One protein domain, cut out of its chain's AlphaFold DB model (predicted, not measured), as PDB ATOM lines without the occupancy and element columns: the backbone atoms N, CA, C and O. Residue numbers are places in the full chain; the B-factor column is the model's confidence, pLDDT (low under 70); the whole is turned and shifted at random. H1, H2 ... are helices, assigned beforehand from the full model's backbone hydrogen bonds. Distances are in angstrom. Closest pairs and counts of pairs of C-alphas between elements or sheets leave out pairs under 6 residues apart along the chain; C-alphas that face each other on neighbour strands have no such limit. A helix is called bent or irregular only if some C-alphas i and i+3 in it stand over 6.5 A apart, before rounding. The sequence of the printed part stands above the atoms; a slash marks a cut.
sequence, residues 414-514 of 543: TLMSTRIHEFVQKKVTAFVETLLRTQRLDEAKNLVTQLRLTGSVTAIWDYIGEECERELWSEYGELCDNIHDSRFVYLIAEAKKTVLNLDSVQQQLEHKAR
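This is residues 414 to 514 of the 543 residues of the protein "Carbonic anhydrase" of Legionella sp. 40-6 (UniProt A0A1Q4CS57). A rod of five helices is built along one long helix, H1: H2 and H5 pack on its last part as a small three-helix bundle, and the hairpin of H3 and H4 packs crosswise on the rest of it. H3 is kinked, and the short link from H4 leads back to H5, at the other end of the rod. The printed part has 101 residues with five named helices, H1 to H5 in order along the chain, and no named strand; the class is all helix. It is compact, with a radius of gyration of the C-alphas of 14.6 A, and spans 50 by 25 by 18 A.

H1, residues 414 to 437, is the hub and touches the other four helices. H2, residues 441 to 454, forms a helical hairpin with H1; they touch through residues 432 to 436 of H1 alone, closest at the C-alphas of Leu 435 and Ala 444, 5.9 A, at a shallow tilt of 26 degrees, opposite ways. H3, residues 457 to 479, touches H1 through residues 424 to 431 of H1 alone, closest at C-alphas Val 424 and Cys 468, 7.2 A, at a steep tilt of 51 degrees. H3 is about perpendicular to H2, at 76 degrees, and they touch, closest at C-alphas Leu 451 and Ala 459, 6.7 A. H3 has a kink of 86 degrees near residue 464 and is irregular, with C-alphas 459 and 462 7.7 A apart. H4, residues 486 to 496, forms a hairpin with H3, closest at C-alphas Thr 458 and Lys 496, 5.6 A, at a tilt of 35.1 degrees, only just steep. H4 touches residues 417 to 424 of H1 alone, closest at C-alphas Ile 420 and Ala 495, 5.8 A. H5, residues 503 to 514, touches H1 at a shallow tilt of 7 degrees, the same way, closest at C-alphas Thr 429 and Val 505, 6.9 A. H5 touches H2, opposite ways at 28 degrees, closest at C-alphas Lys 445 and Leu 509, 7.4 A. H1, H2 and H5 are an up and down bundle, each running against the one before it. H2 and H4 are apart, as are H3 and H5. Every O i to N i+4 pair is within hydrogen-bond range in H1, H2, H4 and H5, and 13 of 19 in H3.

H1 begins at C-alpha 414, (115.062, 149.797, 152.103), and is 34.8 A long; H2 is 20.1 A and H3 24.9 A. H4 is 15.3 A and H5 16.6 A, ending at C-alpha 514, (89.596, 164.715, 124.908).

The C-alphas of Asp 481 and Arg 514, the two farthest apart, are 50.5 A apart. The printed part has no cut and no long link. Its mean pLDDT is 84.1; residues 439, 455, 504 to 505, 508 and 512 to 514 are under 70.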
ATOM      1  N   THR A 414     116.415 149.741 152.691       89.19
ATOM      2  CA  THR A 414     115.062 149.797 152.103       89.19
ATOM      3  C   THR A 414     114.515 151.225 152.050       89.19
ATOM      4  O   THR A 414     113.852 151.599 151.088       89.19
ATOM      5  N   LEU A 415     114.814 152.048 153.062       86.81
ATOM      6  CA  LEU A 415     114.413 153.455 153.081       86.81
ATOM      7  C   LEU A 415     115.054 154.239 151.927       86.81
ATOM      8  O   LEU A 415     114.389 155.082 151.324       86.81
ATOM      9  N   MET A 416     116.324 153.966 151.617       91.69
ATOM     10  CA  MET A 416     117.005 154.576 150.477       91.69
ATOM     11  C   MET A 416     116.389 154.119 149.156       91.69
ATOM     12  O   MET A 416     116.041 154.968 148.338       91.69
ATOM     13  N   SER A 417     116.152 152.814 148.982       92.50
ATOM     14  CA  SER A 417     115.445 152.289 147.805       92.50
ATOM     15  C   SER A 417     114.103 152.993 147.581       92.50
ATOM     16  O   SER A 417     113.831 153.464 146.480       92.50
ATOM     17  N   THR A 418     113.284 153.157 148.629       91.50
ATOM     18  CA  THR A 418     112.004 153.882 148.532       91.50
ATOM     19  C   THR A 418     112.194 155.324 148.063       91.50
ATOM     20  O   THR A 418     111.496 155.766 147.153       91.50
ATOM     21  N   ARG A 419     113.163 156.056 148.630       91.44
ATOM     22  CA  ARG A 419     113.449 157.444 148.227       91.44
ATOM     23  C   ARG A 419     113.897 157.550 146.776       91.44
ATOM     24  O   ARG A 419     113.439 158.443 146.068       91.44
ATOM     25  N   ILE A 420     114.761 156.642 146.336       93.50
ATOM     26  CA  ILE A 420     115.226 156.583 144.949       93.50
ATOM     27  C   ILE A 420     114.047 156.321 144.013       93.50
ATOM     28  O   ILE A 420     113.892 157.031 143.023       93.50
ATOM     29  N   HIS A 421     113.184 155.355 144.337       92.25
ATOM     30  CA  HIS A 421     112.012 155.048 143.519       92.25
ATOM     31  C   HIS A 421     111.052 156.243 143.417       92.25
ATOM     32  O   HIS A 421     110.616 156.590 142.321       92.25
ATOM     33  N   GLU A 422     110.771 156.927 144.528       91.62
ATOM     34  CA  GLU A 422     109.951 158.146 144.530       91.62
ATOM     35  C   GLU A 422     110.582 159.279 143.707       91.62
ATOM     36  O   GLU A 422     109.885 159.980 142.969       91.62
ATOM     37  N   PHE A 423     111.900 159.464 143.819       93.19
ATOM     38  CA  PHE A 423     112.656 160.443 143.036       93.19
ATOM     39  C   PHE A 423     112.542 160.160 141.533       93.19
ATOM     40  O   PHE A 423     112.123 161.031 140.765       93.19
ATOM     41  N   VAL A 424     112.834 158.927 141.118       91.81
ATOM     42  CA  VAL A 424     112.757 158.514 139.714       91.81
ATOM     43  C   VAL A 424     111.328 158.644 139.193       91.81
ATOM     44  O   VAL A 424     111.119 159.169 138.101       91.81
ATOM     45  N   GLN A 425     110.317 158.253 139.974       88.94
ATOM     46  CA  GLN A 425     108.919 158.389 139.571       88.94
ATOM     47  C   GLN A 425     108.530 159.853 139.303       88.94
ATOM     48  O   GLN A 425     107.834 160.135 138.320       88.94
ATOM     49  N   LYS A 426     109.018 160.803 140.115       89.38
ATOM     50  CA  LYS A 426     108.823 162.244 139.867       89.38
ATOM     51  C   LYS A 426     109.490 162.685 138.566       89.38
ATOM     52  O   LYS A 426     108.872 163.418 137.795       89.38
ATOM     53  N   LYS A 427     110.707 162.208 138.287       89.62
ATOM     54  CA  LYS A 427     111.428 162.513 137.040       89.62
ATOM     55  C   LYS A 427     110.712 161.987 135.805       89.62
ATOM     56  O   LYS A 427     110.519 162.736 134.850       89.62
ATOM     57  N   VAL A 428     110.228 160.748 135.848       85.75
ATOM     58  CA  VAL A 428     109.418 160.186 134.759       85.75
ATOM     59  C   VAL A 428     108.146 160.996 134.540       85.75
ATOM     60  O   VAL A 428     107.827 161.334 133.402       85.75
ATOM     61  N   THR A 429     107.445 161.354 135.617       83.88
ATOM     62  CA  THR A 429     106.229 162.177 135.532       83.88
ATOM     63  C   THR A 429     106.519 163.517 134.847       83.88
ATOM     64  O   THR A 429     105.851 163.859 133.873       83.88
ATOM     65  N   ALA A 430     107.571 164.229 135.265       85.88
ATOM     66  CA  ALA A 430     107.966 165.503 134.658       85.88
ATOM     67  C   ALA A 430     108.364 165.364 133.172       85.88
ATOM     68  O   ALA A 430     108.021 166.217 132.343       85.88
ATOM     69  N   PHE A 431     109.047 164.274 132.812       84.94
ATOM     70  CA  PHE A 431     109.429 163.989 131.429       84.94
ATOM     71  C   PHE A 431     108.200 163.771 130.536       84.94
ATOM     72  O   PHE A 431     108.078 164.398 129.478       84.94
ATOM     73  N   VAL A 432     107.237 162.957 130.983       79.19
ATOM     74  CA  VAL A 432     105.995 162.724 130.230       79.19
ATOM     75  C   VAL A 432     105.163 164.004 130.112       79.19
ATOM     76  O   VAL A 432     104.652 164.305 129.031       79.19
ATOM     77  N   GLU A 433     105.066 164.811 131.170       79.88
ATOM     78  CA  GLU A 433     104.389 166.113 131.114       79.88
ATOM     79  C   GLU A 433     105.022 167.057 130.078       79.88
ATOM     80  O   GLU A 433     104.316 167.790 129.376       79.88
ATOM     81  N   THR A 434     106.346 167.011 129.927       83.44
ATOM     82  CA  THR A 434     107.077 167.799 128.922       83.44
ATOM     83  C   THR A 434     106.756 167.341 127.496       83.44
ATOM     84  O   THR A 434     106.455 168.174 126.631       83.44
ATOM     85  N   LEU A 435     106.715 166.027 127.243       79.31
ATOM     86  CA  LEU A 435     106.277 165.478 125.949       79.31
ATOM     87  C   LEU A 435     104.835 165.876 125.628       79.31
ATOM     88  O   LEU A 435     104.509 166.259 124.502       79.31
ATOM     89  N   LEU A 436     103.972 165.870 126.644       74.44
ATOM     90  CA  LEU A 436     102.599 166.313 126.485       74.44
ATOM     91  C   LEU A 436     102.534 167.787 126.093       74.44
ATOM     92  O   LEU A 436     101.773 168.141 125.192       74.44
ATOM     93  N   ARG A 437     103.287 168.673 126.754       77.81
ATOM     94  CA  ARG A 437     103.302 170.119 126.453       77.81
ATOM     95  C   ARG A 437     103.792 170.426 125.039       77.81
ATOM     96  O   ARG A 437     103.228 171.310 124.406       77.81
ATOM     97  N   THR A 438     104.741 169.654 124.517       74.56
ATOM     98  CA  THR A 438     105.297 169.827 123.160       74.56
ATOM     99  C   THR A 438     104.408 169.272 122.031       74.56
ATOM    100  O   THR A 438     104.853 169.178 120.894       74.56
ATOM    101  N   GLN A 439     103.143 168.932 122.322       65.31
ATOM    102  CA  GLN A 439     102.153 168.359 121.390       65.31
ATOM    103  C   GLN A 439     102.554 167.017 120.749       65.31
ATOM    104  O   GLN A 439     101.912 166.561 119.806       65.31
ATOM    105  N   ARG A 440     103.543 166.313 121.306       71.69
ATOM    106  CA  ARG A 440     103.950 164.971 120.864       71.69
ATOM    107  C   ARG A 440     103.084 163.894 121.522       71.69
ATOM    108  O   ARG A 440     103.571 163.031 122.249       71.69
ATOM    109  N   LEU A 441     101.765 163.981 121.320       71.81
ATOM    110  CA  LEU A 441     100.784 163.131 122.009       71.81
ATOM    111  C   LEU A 441     100.997 161.640 121.703       71.81
ATOM    112  O   LEU A 441     100.859 160.807 122.596       71.81
ATOM    113  N   ASP A 442     101.349 161.310 120.463       74.44
ATOM    114  CA  ASP A 442     101.564 159.925 120.039       74.44
ATOM    115  C   ASP A 442     102.878 159.354 120.587       74.44
ATOM    116  O   ASP A 442     102.899 158.213 121.042       74.44
ATOM    117  N   GLU A 443     103.944 160.160 120.657       75.19
ATOM    118  CA  GLU A 443     105.188 159.771 121.339       75.19
ATOM    119  C   GLU A 443     104.930 159.529 122.834       75.19
ATOM    120  O   GLU A 443     105.348 158.505 123.368       75.19
ATOM    121  N   ALA A 444     104.164 160.406 123.495       72.75
ATOM    122  CA  ALA A 444     103.799 160.246 124.902       72.75
ATOM    123  C   ALA A 444     102.943 158.986 125.151       72.75
ATOM    124  O   ALA A 444     103.184 158.252 126.111       72.75
ATOM    125  N   LYS A 445     101.971 158.692 124.276       74.69
ATOM    126  CA  LYS A 445     101.157 157.462 124.347       74.69
ATOM    127  C   LYS A 445     101.992 156.203 124.130       74.69
ATOM    128  O   LYS A 445     101.833 155.234 124.873       74.69
ATOM    129  N   ASN A 446     102.881 156.215 123.136       78.25
ATOM    130  CA  ASN A 446     103.777 155.096 122.854       78.25
ATOM    131  C   ASN A 446     104.708 154.832 124.040       78.25
ATOM    132  O   ASN A 446     104.832 153.687 124.472       78.25
ATOM    133  N   LEU A 447     105.266 155.892 124.625       77.25
ATOM    134  CA  LEU A 447     106.126 155.812 125.799       77.25
ATOM    135  C   LEU A 447     105.397 155.208 127.004       77.25
ATOM    136  O   LEU A 447     105.878 154.251 127.603       77.25
ATOM    137  N   VAL A 448     104.207 155.715 127.339       75.75
ATOM    138  CA  VAL A 448     103.406 155.187 128.457       75.75
ATOM    139  C   VAL A 448     103.014 153.727 128.226       75.75
ATOM    140  O   VAL A 448     103.030 152.928 129.162       75.75
ATOM    141  N   THR A 449     102.730 153.346 126.981       76.62
ATOM    142  CA  THR A 449     102.456 151.948 126.618       76.62
ATOM    143  C   THR A 449     103.691 151.064 126.821       76.62
ATOM    144  O   THR A 449     103.589 150.005 127.439       76.62
ATOM    145  N   GLN A 450     104.872 151.504 126.376       74.06
ATOM    146  CA  GLN A 450     106.134 150.781 126.580       74.06
ATOM    147  C   GLN A 450     106.491 150.634 128.063       74.06
ATOM    148  O   GLN A 450     106.887 149.553 128.506       74.06
ATOM    149  N   LEU A 451     106.302 151.692 128.853       75.06
ATOM    150  CA  LEU A 451     106.545 151.670 130.294       75.06
ATOM    151  C   LEU A 451     105.603 150.709 131.030       75.06
ATOM    152  O   LEU A 451     106.022 150.062 131.984       75.06
ATOM    153  N   ARG A 452     104.355 150.550 130.569       72.75
ATOM    154  CA  ARG A 452     103.422 149.548 131.116       72.75
ATOM    155  C   ARG A 452     103.819 148.116 130.807       72.75
ATOM    156  O   ARG A 452     103.678 147.256 131.668       72.75
ATOM    157  N   LEU A 453     104.288 147.863 129.587       72.44
ATOM    158  CA  LEU A 453     104.704 146.525 129.168       72.44
ATOM    159  C   LEU A 453     105.964 146.066 129.904       72.44
ATOM    160  O   LEU A 453     106.087 144.895 130.244       72.44
ATOM    161  N   THR A 454     106.895 146.988 130.141       71.88
ATOM    162  CA  THR A 454     108.175 146.688 130.795       71.88
ATOM    163  C   THR A 454     108.109 146.797 132.316       71.88
ATOM    164  O   THR A 454     108.895 146.150 133.001       71.88
ATOM    165  N   GLY A 455     107.198 147.615 132.855       68.50
ATOM    166  CA  GLY A 455     107.077 147.877 134.291       68.50
ATOM    167  C   GLY A 455     108.312 148.542 134.911       68.50
ATOM    168  O   GLY A 455     108.395 148.627 136.131       68.50
ATOM    169  N   SER A 456     109.270 148.997 134.099       73.94
ATOM    170  CA  SER A 456     110.570 149.508 134.535       73.94
ATOM    171  C   SER A 456     110.967 150.725 133.711       73.94
ATOM    172  O   SER A 456     110.741 150.796 132.502       73.94
ATOM    173  N   VAL A 457     111.648 151.663 134.364       83.50
ATOM    174  CA  VAL A 457     112.236 152.839 133.710       83.50
ATOM    175  C   VAL A 457     113.389 152.515 132.761       83.50
ATOM    176  O   VAL A 457     113.836 153.399 132.039       83.50
ATOM    177  N   THR A 458     113.861 151.264 132.711       82.44
ATOM    178  CA  THR A 458     114.960 150.849 131.823       82.44
ATOM    179  C   THR A 458     114.681 151.204 130.361       82.44
ATOM    180  O   THR A 458     115.589 151.633 129.659       82.44
ATOM    181  N   ALA A 459     113.422 151.117 129.914       78.69
ATOM    182  CA  ALA A 459     113.021 151.452 128.545       78.69
ATOM    183  C   ALA A 459     113.202 152.936 128.178       78.69
ATOM    184  O   ALA A 459     113.213 153.278 127.000       78.69
ATOM    185  N   ILE A 460     113.315 153.815 129.176       81.44
ATOM    186  CA  ILE A 460     113.407 155.269 128.988       81.44
ATOM    187  C   ILE A 460     114.666 155.864 129.617       81.44
ATOM    188  O   ILE A 460     114.829 157.084 129.622       81.44
ATOM    189  N   TRP A 461     115.551 155.020 130.157       88.00
ATOM    190  CA  TRP A 461     116.736 155.469 130.881       88.00
ATOM    191  C   TRP A 461     117.666 156.299 129.995       88.00
ATOM    192  O   TRP A 461     118.235 157.267 130.475       88.00
ATOM    193  N   ASP A 462     117.745 156.013 128.696       87.75
ATOM    194  CA  ASP A 462     118.549 156.807 127.754       87.75
ATOM    195  C   ASP A 462     118.087 158.274 127.646       87.75
ATOM    196  O   ASP A 462     118.859 159.135 127.231       87.75
ATOM    197  N   TYR A 463     116.845 158.579 128.043       85.38
ATOM    198  CA  TYR A 463     116.287 159.933 128.010       85.38
ATOM    199  C   TYR A 463     116.387 160.668 129.350       85.38
ATOM    200  O   TYR A 463     116.557 161.883 129.363       85.38
ATOM    201  N   ILE A 464     116.253 159.952 130.471       88.38
ATOM    202  CA  ILE A 464     116.192 160.555 131.818       88.38
ATOM    203  C   ILE A 464     117.433 160.275 132.673       88.38
ATOM    204  O   ILE A 464     117.621 160.898 133.716       88.38
ATOM    205  N   GLY A 465     118.255 159.310 132.263       91.88
ATOM    206  CA  GLY A 465     119.327 158.723 133.060       91.88
ATOM    207  C   GLY A 465     120.434 159.711 133.377       91.88
ATOM    208  O   GLY A 465     120.837 159.791 134.527       91.88
ATOM    209  N   GLU A 466     120.856 160.525 132.406       93.25
ATOM    210  CA  GLU A 466     121.896 161.543 132.617       93.25
ATOM    211  C   GLU A 466     121.486 162.563 133.695       93.25
ATOM    212  O   GLU A 466     122.270 162.896 134.583       93.25
ATOM    213  N   GLU A 467     120.234 163.033 133.665       92.56
ATOM    214  CA  GLU A 467     119.709 163.948 134.681       92.56
ATOM    215  C   GLU A 467     119.564 163.260 136.044       92.56
ATOM    216  O   GLU A 467     119.957 163.837 137.059       92.56
ATOM    217  N   CYS A 468     119.052 162.023 136.071       94.31
ATOM    218  CA  CYS A 468     118.927 161.245 137.303       94.31
ATOM    219  C   CYS A 468     120.294 160.982 137.947       94.31
ATOM    220  O   CYS A 468     120.449 161.192 139.145       94.31
ATOM    221  N   GLU A 469     121.288 160.555 137.166       95.62
ATOM    222  CA  GLU A 469     122.655 160.308 137.627       95.62
ATOM    223  C   GLU A 469     123.286 161.587 138.175       95.62
ATOM    224  O   GLU A 469     123.825 161.577 139.279       95.62
ATOM    225  N   ARG A 470     123.151 162.712 137.463       95.12
ATOM    226  CA  ARG A 470     123.665 164.010 137.917       95.12
ATOM    227  C   ARG A 470     123.038 164.456 139.238       95.12
ATOM    228  O   ARG A 470     123.749 164.951 140.108       95.12
ATOM    229  N   GLU A 471     121.726 164.313 139.398       95.00
ATOM    230  CA  GLU A 471     121.034 164.742 140.619       95.00
ATOM    231  C   GLU A 471     121.286 163.813 141.802       95.00
ATOM    232  O   GLU A 471     121.579 164.295 142.894       95.00
ATOM    233  N   LEU A 472     121.274 162.496 141.581       94.06
ATOM    234  CA  LEU A 472     121.663 161.535 142.612       94.06
ATOM    235  C   LEU A 472     123.123 161.738 143.030       94.06
ATOM    236  O   LEU A 472     123.434 161.643 144.215       94.06
ATOM    237  N   TRP A 473     124.018 162.057 142.089       95.25
ATOM    238  CA  TRP A 473     125.407 162.398 142.399       95.25
ATOM    239  C   TRP A 473     125.509 163.702 143.196       95.25
ATOM    240  O   TRP A 473     126.241 163.767 144.178       95.25
ATOM    241  N   SER A 474     124.740 164.726 142.827       92.94
ATOM    242  CA  SER A 474     124.673 165.988 143.572       92.94
ATOM    243  C   SER A 474     124.215 165.780 145.022       92.94
ATOM    244  O   SER A 474     124.727 166.418 145.940       92.94
ATOM    245  N   GLU A 475     123.264 164.870 145.250       90.75
ATOM    246  CA  GLU A 475     122.698 164.630 146.579       90.75
ATOM    247  C   GLU A 475     123.531 163.657 147.435       90.75
ATOM    248  O   GLU A 475     123.725 163.899 148.629       90.75
ATOM    249  N   TYR A 476     124.042 162.571 146.845       92.38
ATOM    250  CA  TYR A 476     124.671 161.456 147.570       92.38
ATOM    251  C   TYR A 476     126.135 161.197 147.193       92.38
ATOM    252  O   TYR A 476     126.808 160.419 147.870       92.38
ATOM    253  N   GLY A 477     126.648 161.830 146.138       91.75
ATOM    254  CA  GLY A 477     127.971 161.547 145.575       91.75
ATOM    255  C   GLY A 477     129.121 161.810 146.539       91.75
ATOM    256  O   GLY A 477     130.090 161.068 146.536       91.75
ATOM    257  N   GLU A 478     128.987 162.779 147.446       91.19
ATOM    258  CA  GLU A 478     130.010 163.066 148.467       91.19
ATOM    259  C   GLU A 478     130.129 161.998 149.566       91.19
ATOM    260  O   GLU A 478     131.079 162.003 150.347       91.19
ATOM    261  N   LEU A 479     129.177 161.066 149.642       93.25
ATOM    262  CA  LEU A 479     129.309 159.875 150.481       93.25
ATOM    263  C   LEU A 479     130.129 158.777 149.787       93.25
ATOM    264  O   LEU A 479     130.589 157.846 150.445       93.25
ATOM    265  N   CYS A 480     130.324 158.901 148.478       92.88
ATOM    266  CA  CYS A 480     131.053 157.977 147.622       92.88
ATOM    267  C   CYS A 480     132.426 158.563 147.262       92.88
ATOM    268  O   CYS A 480     132.634 159.773 147.317       92.88
ATOM    269  N   ASP A 481     133.377 157.716 146.880       90.62
ATOM    270  CA  ASP A 481     134.734 158.188 146.582       90.62
ATOM    271  C   ASP A 481     134.835 158.795 145.172       90.62
ATOM    272  O   ASP A 481     135.638 159.691 144.921       90.62
ATOM    273  N   ASN A 482     134.026 158.296 144.234       92.94
ATOM    274  CA  ASN A 482     133.864 158.805 142.870       92.94
ATOM    275  C   ASN A 482     132.614 158.176 142.220       92.94
ATOM    276  O   ASN A 482     131.941 157.339 142.823       92.94
ATOM    277  N   ILE A 483     132.308 158.553 140.975       91.56
ATOM    278  CA  ILE A 483     131.119 158.074 140.248       91.56
ATOM    279  C   ILE A 483     131.130 156.559 139.959       91.56
ATOM    280  O   ILE A 483     130.092 155.975 139.665       91.56
ATOM    281  N   HIS A 484     132.289 155.903 140.054       95.19
ATOM    282  CA  HIS A 484     132.445 154.456 139.876       95.19
ATOM    283  C   HIS A 484     132.452 153.679 141.199       95.19
ATOM    284  O   HIS A 484     132.612 152.458 141.189       95.19
ATOM    285  N   ASP A 485     132.281 154.357 142.336       95.81
ATOM    286  CA  ASP A 485     132.136 153.719 143.640       95.81
ATOM    287  C   ASP A 485     130.963 152.729 143.624       95.81
ATOM    288  O   ASP A 485     129.859 153.055 143.177       95.81
ATOM    289  N   SER A 486     131.181 151.519 144.147       95.75
ATOM    290  CA  SER A 486     130.164 150.462 144.172       95.75
ATOM    291  C   SER A 486     128.853 150.894 144.831       95.75
ATOM    292  O   SER A 486     127.788 150.417 144.441       95.75
ATOM    293  N   ARG A 487     128.911 151.818 145.797       95.31
ATOM    294  CA  ARG A 487     127.733 152.365 146.472       95.31
ATOM    295  C   ARG A 487     126.919 153.229 145.525       95.31
ATOM    296  O   ARG A 487     125.713 153.040 145.431       95.31
ATOM    297  N   PHE A 488     127.564 154.126 144.780       96.56
ATOM    298  CA  PHE A 488     126.866 154.964 143.808       96.56
ATOM    299  C   PHE A 488     126.316 154.131 142.647       96.56
ATOM    300  O   PHE A 488     125.156 154.280 142.267       96.56
ATOM    301  N   VAL A 489     127.109 153.176 142.151       95.75
ATOM    302  CA  VAL A 489     126.669 152.213 141.131       95.75
ATOM    303  C   VAL A 489     125.434 151.439 141.604       95.75
ATOM    304  O   VAL A 489     124.509 151.236 140.817       95.75
ATOM    305  N   TYR A 490     125.369 151.062 142.886       95.38
ATOM    306  CA  TYR A 490     124.176 150.456 143.475       95.38
ATOM    307  C   TYR A 490     122.964 151.398 143.434       95.38
ATOM    308  O   TYR A 490     121.896 150.957 143.014       95.38
ATOM    309  N   LEU A 491     123.110 152.681 143.794       95.38
ATOM    310  CA  LEU A 491     122.000 153.648 143.734       95.38
ATOM    311  C   LEU A 491     121.434 153.766 142.313       95.38
ATOM    312  O   LEU A 491     120.219 153.773 142.132       95.38
ATOM    313  N   ILE A 492     122.302 153.801 141.297       95.44
ATOM    314  CA  ILE A 492     121.880 153.855 139.890       95.44
ATOM    315  C   ILE A 492     121.216 152.547 139.449       95.44
ATOM    316  O   ILE A 492     120.192 152.565 138.762       95.44
ATOM    317  N   ALA A 493     121.764 151.401 139.853       93.81
ATOM    318  CA  ALA A 493     121.148 150.109 139.581       93.81
ATOM    319  C   ALA A 493     119.761 149.997 140.234       93.81
ATOM    320  O   ALA A 493     118.846 149.457 139.619       93.81
ATOM    321  N   GLU A 494     119.590 150.529 141.445       94.44
ATOM    322  CA  GLU A 494     118.309 150.579 142.146       94.44
ATOM    323  C   GLU A 494     117.327 151.542 141.469       94.44
ATOM    324  O   GLU A 494     116.186 151.174 141.208       94.44
ATOM    325  N   ALA A 495     117.787 152.723 141.051       93.44
ATOM    326  CA  ALA A 495     116.983 153.680 140.294       93.44
ATOM    327  C   ALA A 495     116.365 153.057 139.031       93.44
ATOM    328  O   ALA A 495     115.182 153.265 138.751       93.44
ATOM    329  N   LYS A 496     117.119 152.214 138.313       91.88
ATOM    330  CA  LYS A 496     116.638 151.489 137.122       91.88
ATOM    331  C   LYS A 496     115.547 150.452 137.420       91.88
ATOM    332  O   LYS A 496     114.753 150.123 136.534       91.88
ATOM    333  N   LYS A 497     115.466 149.956 138.659       90.12
ATOM    334  CA  LYS A 497     114.427 149.010 139.102       90.12
ATOM    335  C   LYS A 497     113.107 149.686 139.466       90.12
ATOM    336  O   LYS A 497     112.144 148.973 139.736       90.12
ATOM    337  N   THR A 498     113.039 151.020 139.453       87.94
ATOM    338  CA  THR A 498     111.815 151.757 139.791       87.94
ATOM    339  C   THR A 498     110.635 151.260 138.960       87.94
ATOM    340  O   THR A 498     110.633 151.368 137.729       87.94
ATOM    341  N   VAL A 499     109.620 150.749 139.658       81.56
ATOM    342  CA  VAL A 499     108.329 150.382 139.076       81.56
ATOM    343  C   VAL A 499     107.427 151.605 139.101       81.56
ATOM    344  O   VAL A 499     107.248 152.240 140.137       81.56
ATOM    345  N   LEU A 500     106.867 151.950 137.948       76.50
ATOM    346  CA  LEU A 500     106.100 153.179 137.789       76.50
ATOM    347  C   LEU A 500     104.613 152.960 138.056       76.50
ATOM    348  O   LEU A 500     103.992 152.080 137.462       76.50
ATOM    349  N   ASN A 501     104.017 153.847 138.854       74.62
ATOM    350  CA  ASN A 501     102.575 154.061 138.827       74.62
ATOM    351  C   ASN A 501     102.255 155.165 137.806       74.62
ATOM    352  O   ASN A 501     102.590 156.333 138.014       74.62
ATOM    353  N   LEU A 502     101.629 154.772 136.696       70.69
ATOM    354  CA  LEU A 502     101.308 155.644 135.562       70.69
ATOM    355  C   LEU A 502      99.835 156.064 135.518       70.69
ATOM    356  O   LEU A 502      99.405 156.640 134.521       70.69
ATOM    357  N   ASP A 503      99.046 155.784 136.555       75.38
ATOM    358  CA  ASP A 503      97.599 156.022 136.525       75.38
ATOM    359  C   ASP A 503      97.268 157.517 136.426       75.38
ATOM    360  O   ASP A 503      96.425 157.921 135.623       75.38
ATOM    361  N   SER A 504      97.994 158.361 137.165       67.69
ATOM    362  CA  SER A 504      97.869 159.824 137.084       67.69
ATOM    363  C   SER A 504      98.262 160.360 135.702       67.69
ATOM    364  O   SER A 504      97.574 161.206 135.132       67.69
ATOM    365  N   VAL A 505      99.337 159.820 135.127       68.62
ATOM    366  CA  VAL A 505      99.833 160.181 133.793       68.62
ATOM    367  C   VAL A 505      98.835 159.759 132.710       68.62
ATOM    368  O   VAL A 505      98.584 160.513 131.769       68.62
ATOM    369  N   GLN A 506      98.200 158.592 132.847       70.69
ATOM    370  CA  GLN A 506      97.157 158.149 131.923       70.69
ATOM    371  C   GLN A 506      95.928 159.060 131.982       70.69
ATOM    372  O   GLN A 506      95.416 159.447 130.934       70.69
ATOM    373  N   GLN A 507      95.474 159.445 133.176       74.19
ATOM    374  CA  GLN A 507      94.350 160.376 133.313       74.19
ATOM    375  C   GLN A 507      94.638 161.709 132.603       74.19
ATOM    376  O   GLN A 507      93.777 162.231 131.892       74.19
ATOM    377  N   GLN A 508      95.867 162.226 132.715       69.62
ATOM    378  CA  GLN A 508      96.296 163.427 131.992       69.62
ATOM    379  C   GLN A 508      96.334 163.220 130.466       69.62
ATOM    380  O   GLN A 508      95.883 164.097 129.720       69.62
ATOM    381  N   LEU A 509      96.829 162.071 129.987       70.38
ATOM    382  CA  LEU A 509      96.823 161.707 128.563       70.38
ATOM    383  C   LEU A 509      95.401 161.646 127.996       70.38
ATOM    384  O   LEU A 509      95.143 162.192 126.923       70.38
ATOM    385  N   GLU A 510      94.479 161.004 128.714       75.06
ATOM    386  CA  GLU A 510      93.076 160.877 128.319       75.06
ATOM    387  C   GLU A 510      92.361 162.227 128.315       75.06
ATOM    388  O   GLU A 510      91.649 162.537 127.361       75.06
ATOM    389  N   HIS A 511      92.589 163.060 129.333       75.50
ATOM    390  CA  HIS A 511      92.052 164.418 129.384       75.50
ATOM    391  C   HIS A 511      92.541 165.254 128.193       75.50
ATOM    392  O   HIS A 511      91.750 165.886 127.496       75.50
ATOM    393  N   LYS A 512      93.846 165.213 127.897       68.94
ATOM    394  CA  LYS A 512      94.433 165.964 126.782       68.94
ATOM    395  C   LYS A 512      93.987 165.444 125.413       68.94
ATOM    396  O   LYS A 512      93.751 166.244 124.512       68.94
ATOM    397  N   ALA A 513      93.795 164.132 125.267       66.25
ATOM    398  CA  ALA A 513      93.206 163.535 124.067       66.25
ATOM    399  C   ALA A 513      91.733 163.945 123.859       66.25
ATOM    400  O   ALA A 513      91.281 164.011 122.718       66.25
ATOM    401  N   ARG A 514      90.994 164.242 124.939       69.25
ATOM    402  CA  ARG A 514      89.596 164.715 124.908       69.25
ATOM    403  C   ARG A 514      89.452 166.233 124.728       69.25
ATOM    404  O   ARG A 514      88.339 166.695 124.492       69.25
TER     405      ARG A 514